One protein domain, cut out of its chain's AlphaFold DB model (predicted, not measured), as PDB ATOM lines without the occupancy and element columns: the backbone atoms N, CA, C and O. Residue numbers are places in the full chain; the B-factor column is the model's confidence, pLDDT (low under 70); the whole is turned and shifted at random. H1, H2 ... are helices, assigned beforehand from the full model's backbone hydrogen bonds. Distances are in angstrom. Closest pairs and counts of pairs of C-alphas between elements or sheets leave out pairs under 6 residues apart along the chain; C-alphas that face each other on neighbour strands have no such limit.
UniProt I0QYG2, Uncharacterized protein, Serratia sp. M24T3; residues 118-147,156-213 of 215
ATOM      1  N   LYS A 118     -18.886 -45.065  57.185       77.50
ATOM      2  CA  LYS A 118     -19.457 -45.939  56.142       77.50
ATOM      3  C   LYS A 118     -19.948 -45.193  54.890       77.50
ATOM      4  O   LYS A 118     -20.026 -45.800  53.832       77.50
ATOM      5  N   ILE A 119     -20.307 -43.908  54.993       82.62
ATOM      6  CA  ILE A 119     -20.708 -43.082  53.838       82.62
ATOM      7  C   ILE A 119     -19.472 -42.763  52.997       82.62
ATOM      8  O   ILE A 119     -19.483 -42.966  51.787       82.62
ATOM      9  N   ILE A 120     -18.402 -42.304  53.651       81.75
ATOM     10  CA  ILE A 120     -17.132 -41.947  53.008       81.75
ATOM     11  C   ILE A 120     -16.498 -43.192  52.374       81.75
ATOM     12  O   ILE A 120     -16.118 -43.163  51.209       81.75
ATOM     13  N   GLU A 121     -16.452 -44.303  53.113       85.94
ATOM     14  CA  GLU A 121     -15.982 -45.604  52.625       85.94
ATOM     15  C   GLU A 121     -16.749 -46.054  51.371       85.94
ATOM     16  O   GLU A 121     -16.131 -46.390  50.363       85.94
ATOM     17  N   PHE A 122     -18.084 -45.980  51.393       88.38
ATOM     18  CA  PHE A 122     -18.922 -46.384  50.265       88.38
ATOM     19  C   PHE A 122     -18.786 -45.462  49.040       88.38
ATOM     20  O   PHE A 122     -18.715 -45.946  47.913       88.38
ATOM     21  N   LEU A 123     -18.715 -44.141  49.232       87.06
ATOM     22  CA  LEU A 123     -18.550 -43.189  48.124       87.06
ATOM     23  C   LEU A 123     -17.136 -43.218  47.514       87.06
ATOM     24  O   LEU A 123     -16.980 -42.873  46.342       87.06
ATOM     25  N   ASN A 124     -16.130 -43.683  48.264       91.56
ATOM     26  CA  ASN A 124     -14.766 -43.901  47.770       91.56
ATOM     27  C   ASN A 124     -14.612 -45.164  46.896       91.56
ATOM     28  O   ASN A 124     -13.590 -45.303  46.221       91.56
ATOM     29  N   ILE A 125     -15.599 -46.068  46.873       93.00
ATOM     30  CA  ILE A 125     -15.624 -47.207  45.939       93.00
ATOM     31  C   ILE A 125     -15.592 -46.667  44.491       93.00
ATOM     32  O   ILE A 125     -16.320 -45.711  44.192       93.00
ATOM     33  N   PRO A 126     -14.802 -47.258  43.569       95.50
ATOM     34  CA  PRO A 126     -14.753 -46.834  42.170       95.50
ATOM     35  C   PRO A 126     -16.136 -46.771  41.507       95.50
ATOM     36  O   PRO A 126     -16.973 -47.649  41.693       95.50
ATOM     37  N   GLU A 127     -16.375 -45.757  40.668       93.00
ATOM     38  CA  GLU A 127     -17.697 -45.500  40.065       93.00
ATOM     39  C   GLU A 127     -18.280 -46.715  39.321       93.00
ATOM     40  O   GLU A 127     -19.479 -46.984  39.404       93.00
ATOM     41  N   HIS A 128     -17.435 -47.475  38.621       93.75
ATOM     42  CA  HIS A 128     -17.852 -48.670  37.889       93.75
ATOM     43  C   HIS A 128     -18.311 -49.803  38.827       93.75
ATOM     44  O   HIS A 128     -19.294 -50.484  38.531       93.75
ATOM     45  N   GLU A 129     -17.671 -49.955  39.989       95.38
ATOM     46  CA  GLU A 129     -18.079 -50.896  41.038       95.38
ATOM     47  C   GLU A 129     -19.374 -50.436  41.718       95.38
ATOM     48  O   GLU A 129     -20.304 -51.235  41.847       95.38
ATOM     49  N   ARG A 130     -19.506 -49.142  42.063       94.44
ATOM     50  CA  ARG A 130     -20.768 -48.591  42.603       94.44
ATOM     51  C   ARG A 130     -21.928 -48.796  41.631       94.44
ATOM     52  O   ARG A 130     -22.990 -49.258  42.030       94.44
ATOM     53  N   THR A 131     -21.703 -48.556  40.341       94.00
ATOM     54  CA  THR A 131     -22.704 -48.785  39.285       94.00
ATOM     55  C   THR A 131     -23.112 -50.263  39.199       94.00
ATOM     56  O   THR A 131     -24.299 -50.565  39.075       94.00
ATOM     57  N   ALA A 132     -22.169 -51.204  39.327       95.31
ATOM     58  CA  ALA A 132     -22.485 -52.634  39.388       95.31
ATOM     59  C   ALA A 132     -23.304 -53.001  40.644       95.31
ATOM     60  O   ALA A 132     -24.280 -53.750  40.542       95.31
ATOM     61  N   ILE A 133     -22.961 -52.428  41.804       95.50
ATOM     62  CA  ILE A 133     -23.713 -52.570  43.060       95.50
ATOM     63  C   ILE A 133     -25.147 -52.045  42.891       95.50
ATOM     64  O   ILE A 133     -26.096 -52.750  43.237       95.50
ATOM     65  N   TYR A 134     -25.328 -50.856  42.307       95.00
ATOM     66  CA  TYR A 134     -26.651 -50.263  42.095       95.00
ATOM     67  C   TYR A 134     -27.504 -51.044  41.092       95.00
ATOM     68  O   TYR A 134     -28.688 -51.270  41.340       95.00
ATOM     69  N   ASN A 135     -26.915 -51.523  39.996       93.94
ATOM     70  CA  ASN A 135     -27.630 -52.358  39.028       93.94
ATOM     71  C   ASN A 135     -28.086 -53.684  39.652       93.94
ATOM     72  O   ASN A 135     -29.228 -54.099  39.446       93.94
ATOM     73  N   LYS A 136     -27.236 -54.318  40.473       95.06
ATOM     74  CA  LYS A 136     -27.611 -55.509  41.247       95.06
ATOM     75  C   LYS A 136     -28.751 -55.206  42.229       95.06
ATOM     76  O   LYS A 136     -29.735 -55.939  42.247       95.06
ATOM     77  N   MET A 137     -28.641 -54.115  42.985       95.38
ATOM     78  CA  MET A 137     -29.650 -53.647  43.942       95.38
ATOM     79  C   MET A 137     -31.021 -53.436  43.280       95.38
ATOM     80  O   MET A 137     -32.024 -53.955  43.772       95.38
ATOM     81  N   VAL A 138     -31.077 -52.722  42.148       94.25
ATOM     82  CA  VAL A 138     -32.332 -52.483  41.408       94.25
ATOM     83  C   VAL A 138     -32.892 -53.786  40.835       94.25
ATOM     84  O   VAL A 138     -34.091 -54.031  40.946       94.25
ATOM     85  N   MET A 139     -32.046 -54.658  40.276       94.38
ATOM     86  CA  MET A 139     -32.476 -55.965  39.766       94.38
ATOM     87  C   MET A 139     -33.090 -56.834  40.873       94.38
ATOM     88  O   MET A 139     -34.177 -57.381  40.691       94.38
ATOM     89  N   GLU A 140     -32.439 -56.934  42.034       93.50
ATOM     90  CA  GLU A 140     -32.970 -57.671  43.187       93.50
ATOM     91  C   GLU A 140     -34.291 -57.048  43.676       93.50
ATOM     92  O   GLU A 140     -35.273 -57.769  43.857       93.50
ATOM     93  N   ALA A 141     -34.381 -55.715  43.761       91.62
ATOM     94  CA  ALA A 141     -35.610 -55.004  44.121       91.62
ATOM     95  C   ALA A 141     -36.772 -55.215  43.125       91.62
ATOM     96  O   ALA A 141     -37.935 -55.307  43.537       91.62
ATOM     97  N   MET A 142     -36.484 -55.338  41.824       90.06
ATOM     98  CA  MET A 142     -37.476 -55.693  40.802       90.06
ATOM     99  C   MET A 142     -37.975 -57.135  40.954       90.06
ATOM    100  O   MET A 142     -39.164 -57.383  40.747       90.06
ATOM    101  N   LEU A 143     -37.089 -58.066  41.327       89.12
ATOM    102  CA  LEU A 143     -37.393 -59.490  41.512       89.12
ATOM    103  C   LEU A 143     -38.106 -59.807  42.839       89.12
ATOM    104  O   LEU A 143     -38.715 -60.875  42.950       89.12
ATOM    105  N   LEU A 144     -38.079 -58.898  43.823       84.44
ATOM    106  CA  LEU A 144     -38.840 -59.032  45.068       84.44
ATOM    107  C   LEU A 144     -40.343 -59.178  44.784       84.44
ATOM    108  O   LEU A 144     -41.043 -58.210  44.471       84.44
ATOM    109  N   ARG A 145     -40.851 -60.403  44.958       76.88
ATOM    110  CA  ARG A 145     -42.286 -60.693  45.036       76.88
ATOM    111  C   ARG A 145     -42.810 -60.215  46.381       76.88
ATOM    112  O   ARG A 145     -42.639 -60.893  47.390       76.88
ATOM    113  N   ILE A 146     -43.459 -59.061  46.377       72.62
ATOM    114  CA  ILE A 146     -44.155 -58.540  47.550       72.62
ATOM    115  C   ILE A 146     -45.618 -58.998  47.484       72.62
ATOM    116  O   ILE A 146     -46.229 -58.883  46.416       72.62
ATOM    117  N   PRO A 147     -46.181 -59.563  48.572       68.88
ATOM    118  CA  PRO A 147     -47.612 -59.826  48.657       68.88
ATOM    119  C   PRO A 147     -48.378 -58.529  48.402       68.88
ATOM    120  O   PRO A 147     -48.035 -57.495  48.971       68.88
ATOM    121  N   SER A 156     -43.744 -49.359  45.897       88.75
ATOM    122  CA  SER A 156     -43.003 -48.694  44.820       88.75
ATOM    123  C   SER A 156     -41.623 -49.319  44.601       88.75
ATOM    124  O   SER A 156     -41.048 -49.961  45.490       88.75
ATOM    125  N   LEU A 157     -41.079 -49.165  43.391       90.38
ATOM    126  CA  LEU A 157     -39.748 -49.695  43.091       90.38
ATOM    127  C   LEU A 157     -38.686 -49.009  43.960       90.38
ATOM    128  O   LEU A 157     -37.740 -49.657  44.391       90.38
ATOM    129  N   GLU A 158     -38.883 -47.737  44.284       92.44
ATOM    130  CA  GLU A 158     -38.032 -46.917  45.138       92.44
ATOM    131  C   GLU A 158     -38.011 -47.433  46.584       92.44
ATOM    132  O   GLU A 158     -36.935 -47.671  47.129       92.44
ATOM    133  N   MET A 159     -39.179 -47.710  47.180       90.25
ATOM    134  CA  MET A 159     -39.269 -48.318  48.516       90.25
ATOM    135  C   MET A 159     -38.613 -49.705  48.556       90.25
ATOM    136  O   MET A 159     -37.879 -50.017  49.496       90.25
ATOM    137  N   ARG A 160     -38.823 -50.528  47.517       90.81
ATOM    138  CA  ARG A 160     -38.149 -51.832  47.382       90.81
ATOM    139  C   ARG A 160     -36.638 -51.688  47.232       90.81
ATOM    140  O   ARG A 160     -35.892 -52.431  47.863       90.81
ATOM    141  N   THR A 161     -36.193 -50.715  46.441       93.31
ATOM    142  CA  THR A 161     -34.775 -50.432  46.204       93.31
ATOM    143  C   THR A 161     -34.087 -50.010  47.493       93.31
ATOM    144  O   THR A 161     -33.039 -50.557  47.807       93.31
ATOM    145  N   LEU A 162     -34.682 -49.117  48.288       91.94
ATOM    146  CA  LEU A 162     -34.118 -48.696  49.577       91.94
ATOM    147  C   LEU A 162     -34.082 -49.830  50.602       91.94
ATOM    148  O   LEU A 162     -33.091 -49.969  51.320       91.94
ATOM    149  N   GLY A 163     -35.120 -50.672  50.636       90.00
ATOM    150  CA  GLY A 163     -35.115 -51.897  51.438       90.00
ATOM    151  C   GLY A 163     -33.954 -52.819  51.059       90.00
ATOM    152  O   GLY A 163     -33.202 -53.252  51.933       90.00
ATOM    153  N   GLN A 164     -33.746 -53.051  49.760       93.06
ATOM    154  CA  GLN A 164     -32.634 -53.867  49.267       93.06
ATOM    155  C   GLN A 164     -31.271 -53.220  49.547       93.06
ATOM    156  O   GLN A 164     -30.348 -53.889  50.003       93.06
ATOM    157  N   ALA A 165     -31.156 -51.908  49.357       91.94
ATOM    158  CA  ALA A 165     -29.951 -51.142  49.640       91.94
ATOM    159  C   ALA A 165     -29.546 -51.247  51.118       91.94
ATOM    160  O   ALA A 165     -28.378 -51.483  51.426       91.94
ATOM    161  N   HIS A 166     -30.519 -51.151  52.030       89.00
ATOM    162  CA  HIS A 166     -30.307 -51.338  53.462       89.00
ATOM    163  C   HIS A 166     -29.806 -52.755  53.791       89.00
ATOM    164  O   HIS A 166     -28.852 -52.895  54.558       89.00
ATOM    165  N   LEU A 167     -30.383 -53.796  53.175       89.06
ATOM    166  CA  LEU A 167     -29.915 -55.184  53.318       89.06
ATOM    167  C   LEU A 167     -28.492 -55.387  52.768       89.06
ATOM    168  O   LEU A 167     -27.721 -56.160  53.332       89.06
ATOM    169  N   MET A 168     -28.129 -54.666  51.707       90.31
ATOM    170  CA  MET A 168     -26.780 -54.645  51.129       90.31
ATOM    171  C   MET A 168     -25.788 -53.762  51.913       90.31
ATOM    172  O   MET A 168     -24.624 -53.671  51.530       90.31
ATOM    173  N   GLY A 169     -26.218 -53.107  52.998       87.25
ATOM    174  CA  GLY A 169     -25.376 -52.224  53.815       87.25
ATOM    175  C   GLY A 169     -25.100 -50.843  53.207       87.25
ATOM    176  O   GLY A 169     -24.283 -50.098  53.749       87.25
ATOM    177  N   ILE A 170     -25.778 -50.481  52.114       90.50
ATOM    178  CA  ILE A 170     -25.630 -49.187  51.438       90.50
ATOM    179  C   ILE A 170     -26.221 -48.082  52.336       90.50
ATOM    180  O   ILE A 170     -27.374 -48.197  52.769       90.50
ATOM    181  N   PRO A 171     -25.490 -46.984  52.613       86.62
ATOM    182  CA  PRO A 171     -25.939 -45.930  53.522       86.62
ATOM    183  C   PRO A 171     -26.931 -44.950  52.859       86.62
ATOM    184  O   PRO A 171     -26.713 -43.740  52.816       86.62
ATOM    185  N   VAL A 172     -28.071 -45.472  52.390       84.12
ATOM    186  CA  VAL A 172     -29.149 -44.736  51.688       84.12
ATOM    187  C   VAL A 172     -29.887 -43.685  52.518       84.12
ATOM    188  O   VAL A 172     -30.813 -43.044  52.038       84.12
ATOM    189  N   PHE A 173     -29.477 -43.484  53.763       78.31
ATOM    190  CA  PHE A 173     -29.974 -42.405  54.605       78.31
ATOM    191  C   PHE A 173     -29.262 -41.065  54.333       78.31
ATOM    192  O   PHE A 173     -29.693 -40.029  54.835       78.31
ATOM    193  N   ASN A 174     -28.166 -41.072  53.562       84.31
ATOM    194  CA  ASN A 174     -27.434 -39.869  53.178       84.31
ATOM    195  C   ASN A 174     -27.841 -39.369  51.780       84.31
ATOM    196  O   ASN A 174     -27.881 -40.134  50.816       84.31
ATOM    197  N   ALA A 175     -28.075 -38.060  51.655       83.25
ATOM    198  CA  ALA A 175     -28.545 -37.439  50.418       83.25
ATOM    199  C   ALA A 175     -27.571 -37.571  49.227       83.25
ATOM    200  O   ALA A 175     -28.029 -37.655  48.089       83.25
ATOM    201  N   LEU A 176     -26.252 -37.633  49.459       86.94
ATOM    202  CA  LEU A 176     -25.262 -37.837  48.390       86.94
ATOM    203  C   LEU A 176     -25.355 -39.251  47.805       86.94
ATOM    204  O   LEU A 176     -25.242 -39.421  46.596       86.94
ATOM    205  N   VAL A 177     -25.623 -40.249  48.651       88.94
ATOM    206  CA  VAL A 177     -25.805 -41.651  48.244       88.94
ATOM    207  C   VAL A 177     -27.115 -41.817  47.474       88.94
ATOM    208  O   VAL A 177     -27.126 -42.446  46.421       88.94
ATOM    209  N   ILE A 178     -28.206 -41.197  47.943       90.25
ATOM    210  CA  ILE A 178     -29.486 -41.141  47.210       90.25
ATOM    211  C   ILE A 178     -29.278 -40.506  45.827       90.25
ATOM    212  O   ILE A 178     -29.750 -41.044  44.825       90.25
ATOM    213  N   LYS A 179     -28.534 -39.394  45.759       89.62
ATOM    214  CA  LYS A 179     -28.227 -38.705  44.502       89.62
ATOM    215  C   LYS A 179     -27.392 -39.577  43.553       89.62
ATOM    216  O   LYS A 179     -27.795 -39.741  42.406       89.62
ATOM    217  N   ASP A 180     -26.300 -40.185  44.023       90.81
ATOM    218  CA  ASP A 180     -25.458 -41.087  43.217       90.81
ATOM    219  C   ASP A 180     -26.278 -42.291  42.707       90.81
ATOM    220  O   ASP A 180     -26.223 -42.606  41.522       90.81
ATOM    221  N   ILE A 181     -27.160 -42.882  43.529       91.38
ATOM    222  CA  ILE A 181     -28.114 -43.909  43.067       91.38
ATOM    223  C   ILE A 181     -28.987 -43.381  41.919       91.38
ATOM    224  O   ILE A 181     -29.130 -44.063  40.906       91.38
ATOM    225  N   THR A 182     -29.566 -42.183  42.033       91.31
ATOM    226  CA  THR A 182     -30.458 -41.630  40.989       91.31
ATOM    227  C   THR A 182     -29.732 -41.195  39.719       91.31
ATOM    228  O   THR A 182     -30.329 -41.196  38.652       91.31
ATOM    229  N   GLU A 183     -28.441 -40.864  39.800       90.94
ATOM    230  CA  GLU A 183     -27.623 -40.554  38.621       90.94
ATOM    231  C   GLU A 183     -27.147 -41.817  37.887       90.94
ATOM    232  O   GLU A 183     -26.916 -41.775  36.678       90.94
ATOM    233  N   LYS A 184     -26.990 -42.944  38.599       91.00
ATOM    234  CA  LYS A 184     -26.527 -44.226  38.032       91.00
ATOM    235  C   LYS A 184     -27.651 -45.233  37.749       91.00
ATOM    236  O   LYS A 184     -27.382 -46.292  37.188       91.00
ATOM    237  N   THR A 185     -28.896 -44.926  38.112       88.38
ATOM    238  CA  THR A 185     -30.083 -45.765  37.862       88.38
ATOM    239  C   THR A 185     -31.191 -44.954  37.185       88.38
ATOM    240  O   THR A 185     -31.103 -43.739  37.075       88.38
ATOM    241  N   LEU A 186     -32.257 -45.613  36.720       88.31
ATOM    242  CA  LEU A 186     -33.412 -44.946  36.095       88.31
ATOM    243  C   LEU A 186     -34.496 -44.525  37.112       88.31
ATOM    244  O   LEU A 186     -35.653 -44.343  36.738       88.31
ATOM    245  N   LEU A 187     -34.148 -44.422  38.399       89.75
ATOM    246  CA  LEU A 187     -35.085 -44.084  39.474       89.75
ATOM    247  C   LEU A 187     -35.273 -42.570  39.607       89.75
ATOM    248  O   LEU A 187     -34.334 -41.790  39.457       89.75
ATOM    249  N   GLN A 188     -36.494 -42.151  39.935       90.81
ATOM    250  CA  GLN A 188     -36.814 -40.737  40.122       90.81
ATOM    251  C   GLN A 188     -36.332 -40.242  41.490       90.81
ATOM    252  O   GLN A 188     -36.657 -40.834  42.520       90.81
ATOM    253  N   LEU A 189     -35.598 -39.123  41.503       88.19
ATOM    254  CA  LEU A 189     -35.016 -38.549  42.718       88.19
ATOM    255  C   LEU A 189     -36.071 -38.216  43.782       88.19
ATOM    256  O   LEU A 189     -35.918 -38.635  44.925       88.19
ATOM    257  N   GLU A 190     -37.155 -37.539  43.403       88.75
ATOM    258  CA  GLU A 190     -38.244 -37.160  44.319       88.75
ATOM    259  C   GLU A 190     -38.911 -38.396  44.952       88.75
ATOM    260  O   GLU A 190     -39.093 -38.469  46.170       88.75
ATOM    261  N   SER A 191     -39.200 -39.412  44.135       89.62
ATOM    262  CA  SER A 191     -39.788 -40.684  44.569       89.62
ATOM    263  C   SER A 191     -38.853 -41.454  45.509       89.62
ATOM    264  O   SER A 191     -39.306 -41.983  46.525       89.62
ATOM    265  N   LEU A 192     -37.544 -41.480  45.224       89.81
ATOM    266  CA  LEU A 192     -36.550 -42.149  46.069       89.81
ATOM    267  C   LEU A 192     -36.312 -41.401  47.387       89.81
ATOM    268  O   LEU A 192     -36.150 -42.025  48.432       89.81
ATOM    269  N   GLN A 193     -36.345 -40.070  47.365       88.81
ATOM    270  CA  GLN A 193     -36.251 -39.236  48.561       88.81
ATOM    271  C   GLN A 193     -37.470 -39.398  49.478       88.81
ATOM    272  O   GLN A 193     -37.306 -39.629  50.677       88.81
ATOM    273  N   SER A 194     -38.682 -39.346  48.920       88.19
ATOM    274  CA  SER A 194     -39.922 -39.617  49.660       88.19
ATOM    275  C   SER A 194     -39.892 -41.016  50.286       88.19
ATOM    276  O   SER A 194     -40.102 -41.184  51.492       88.19
ATOM    277  N   ALA A 195     -39.501 -42.022  49.501       89.12
ATOM    278  CA  ALA A 195     -39.333 -43.386  49.977       89.12
ATOM    279  C   ALA A 195     -38.277 -43.500  51.104       89.12
ATOM    280  O   ALA A 195     -38.487 -44.234  52.069       89.12
ATOM    281  N   ALA A 196     -37.183 -42.729  51.062       87.75
ATOM    282  CA  ALA A 196     -36.173 -42.715  52.125       87.75
ATOM    283  C   ALA A 196     -36.716 -42.142  53.445       87.75
ATOM    284  O   ALA A 196     -36.422 -42.685  54.515       87.75
ATOM    285  N   LEU A 197     -37.564 -41.110  53.386       84.88
ATOM    286  CA  LEU A 197     -38.253 -40.554  54.558       84.88
ATOM    287  C   LEU A 197     -39.272 -41.548  55.148       84.88
ATOM    288  O   LEU A 197     -39.319 -41.746  56.369       84.88
ATOM    289  N   HIS A 198     -40.044 -42.235  54.302       85.50
ATOM    290  CA  HIS A 198     -40.952 -43.308  54.733       85.50
ATOM    291  C   HIS A 198     -40.203 -44.495  55.364       85.50
ATOM    292  O   HIS A 198     -40.621 -45.021  56.402       85.50
ATOM    293  N   PHE A 199     -39.062 -44.887  54.797       82.50
ATOM    294  CA  PHE A 199     -38.215 -45.954  55.331       82.50
ATOM    295  C   PHE A 199     -37.590 -45.574  56.687       82.50
ATOM    296  O   PHE A 199     -37.643 -46.353  57.639       82.50
ATOM    297  N   LEU A 200     -37.062 -44.353  56.823       80.44
ATOM    298  CA  LEU A 200     -36.498 -43.849  58.084       80.44
ATOM    299  C   LEU A 200     -37.541 -43.730  59.200       80.44
ATOM    300  O   LEU A 200     -37.282 -44.142  60.333       80.44
ATOM    301  N   SER A 201     -38.721 -43.188  58.896       80.38
ATOM    302  CA  SER A 201     -39.791 -43.003  59.886       80.38
ATOM    303  C   SER A 201     -40.329 -44.338  60.414       80.38
ATOM    304  O   SER A 201     -40.456 -44.504  61.633       80.38
ATOM    305  N   THR A 202     -40.559 -45.320  59.537       79.19
ATOM    306  CA  THR A 202     -40.957 -46.683  59.941       79.19
ATOM    307  C   THR A 202     -39.851 -47.415  60.705       79.19
ATOM    308  O   THR A 202     -40.133 -48.047  61.728       79.19
ATOM    309  N   TYR A 203     -38.586 -47.279  60.293       74.31
ATOM    310  CA  TYR A 203     -37.444 -47.853  61.011       74.31
ATOM    311  C   TYR A 203     -37.303 -47.284  62.435       74.31
ATOM    312  O   TYR A 203     -37.195 -48.043  63.402       74.31
ATOM    313  N   ALA A 204     -37.395 -45.960  62.592       74.62
ATOM    314  CA  ALA A 204     -37.343 -45.297  63.896       74.62
ATOM    315  C   ALA A 204     -38.530 -45.684  64.800       74.62
ATOM    316  O   ALA A 204     -38.348 -45.907  65.998       74.62
ATOM    317  N   ALA A 205     -39.742 -45.810  64.243       74.31
ATOM    318  CA  ALA A 205     -40.905 -46.297  64.987       74.31
ATOM    319  C   ALA A 205     -40.690 -47.729  65.511       74.31
ATOM    320  O   ALA A 205     -40.935 -48.000  66.689       74.31
ATOM    321  N   ARG A 206     -40.146 -48.620  64.670       75.06
ATOM    322  CA  ARG A 206     -39.824 -50.004  65.046       75.06
ATOM    323  C   ARG A 206     -38.751 -50.086  66.135       75.06
ATOM    324  O   ARG A 206     -38.899 -50.883  67.059       75.06
ATOM    325  N   GLN A 207     -37.705 -49.258  66.072       73.62
ATOM    326  CA  GLN A 207     -36.696 -49.205  67.136       73.62
ATOM    327  C   GLN A 207     -37.308 -48.795  68.483       73.62
ATOM    328  O   GLN A 207     -37.079 -49.479  69.480       73.62
ATOM    329  N   ARG A 208     -38.144 -47.744  68.521       73.69
ATOM    330  CA  ARG A 208     -38.818 -47.326  69.768       73.69
ATOM    331  C   ARG A 208     -39.670 -48.450  70.363       73.69
ATOM    332  O   ARG A 208     -39.557 -48.701  71.557       73.69
ATOM    333  N   ALA A 209     -40.434 -49.167  69.534       70.19
ATOM    334  CA  ALA A 209     -41.256 -50.298  69.974       70.19
ATOM    335  C   ALA A 209     -40.429 -51.457  70.575       70.19
ATOM    336  O   ALA A 209     -40.851 -52.074  71.554       70.19
ATOM    337  N   HIS A 210     -39.236 -51.737  70.035       64.50
ATOM    338  CA  HIS A 210     -38.313 -52.730  70.605       64.50
ATOM    339  C   HIS A 210     -37.650 -52.264  71.913       64.50
ATOM    340  O   HIS A 210     -37.337 -53.095  72.762       64.50
ATOM    341  N   HIS A 211     -37.450 -50.956  72.106       61.38
ATOM    342  CA  HIS A 211     -36.922 -50.420  73.364       61.38
ATOM    343  C   HIS A 211     -37.983 -50.334  74.469       61.38
ATOM    344  O   HIS A 211     -37.663 -50.609  75.621       61.38
ATOM    345  N   SER A 212     -39.244 -50.040  74.136       62.38
ATOM    346  CA  SER A 212     -40.358 -50.003  75.097       62.38
ATOM    347  C   SER A 212     -40.887 -51.383  75.519       62.38
ATOM    348  O   SER A 212     -41.842 -51.453  76.284       62.38
ATOM    349  N   SER A 213     -40.319 -52.473  74.993       58.00
ATOM    350  CA  SER A 213     -40.729 -53.860  75.276       58.00
ATOM    351  C   SER A 213     -39.649 -54.696  75.980       58.00
ATOM    352  O   SER A 213     -39.817 -55.906  76.139       58.00
TER     353      SER A 213
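What this domain is: This is residues 118 to 147 and 156 to 213 of the 215 residues of an uncharacterized protein of Serratia sp. M24T3 (UniProt I0QYG2). A small body of crossed helices, made of H2, H3, H4 and the first part of H5, has an arm, residues 201 to 213, that sticks out from it. H3 is near the middle, with H2 and residues 191 to 199 of H5 packed on it, while the short H1 lies at the rim near H4. The printed part has 88 residues with five named helices, H1 to H5 in order, and no named strand, and its class is all helix. The whole is compact, with a radius of gyration of the C-alphas of 13.4 A and spans of 44 by 32 by 21 A.

Where its parts are: H1, residues 118 to 123, begins with C-alpha 118 at (-19.457, -45.939, 56.142). H2, residues 127 to 143, is 24.2 A long. H3 is residues 157 to 167, 15.2 A, and H4 residues 175 to 184, 14.3 A. H5, residues 189 to 211, is 32.9 A long and ends with C-alpha 211 at (-36.922, -50.420, 73.364).

How they stand to each other: H1 is close to H4 but not clearly touching; the closest C-alphas, of Leu 123 and Val 177, are 7.4 A apart. H2 touches H3 with residues 137 to 142 alone, closest at the C-alphas of Ala 141 and Thr 161, 5.1 A, at a steep tilt of 65 degrees, opposite ways. H2 and H4 only just touch, with 3 pairs of C-alphas within 8 A, the closest those of Thr 131 and Lys 184, 6.1 A; they are about perpendicular, at 84 degrees. H3 touches H5 at a steep tilt of 49 degrees, the same way, closest at the C-alphas of Glu 158 and Leu 192, 5.1 A. H4 touches H5 with residues 189 to 193 of H5 alone, closest at the C-alphas of Thr 182 and Leu 189, 5.8 A, at a steep tilt of 45 degrees, opposite ways. H2 and H5 are apart. In H1, H2, H3, H4 and H5 every O i to N i+4 pair is within hydrogen-bond range.

The domain as a whole: The two C-alphas farthest apart, of His 128 and Ser 213, are 44.1 A apart. Residues 148 to 155 are not printed, and C-alphas 147 and 156 are 12.6 A apart across the cut. Of the links that are printed whole, none is long. Confidence is low, with pLDDT under 70, at residue 147 and residues 210 to 213.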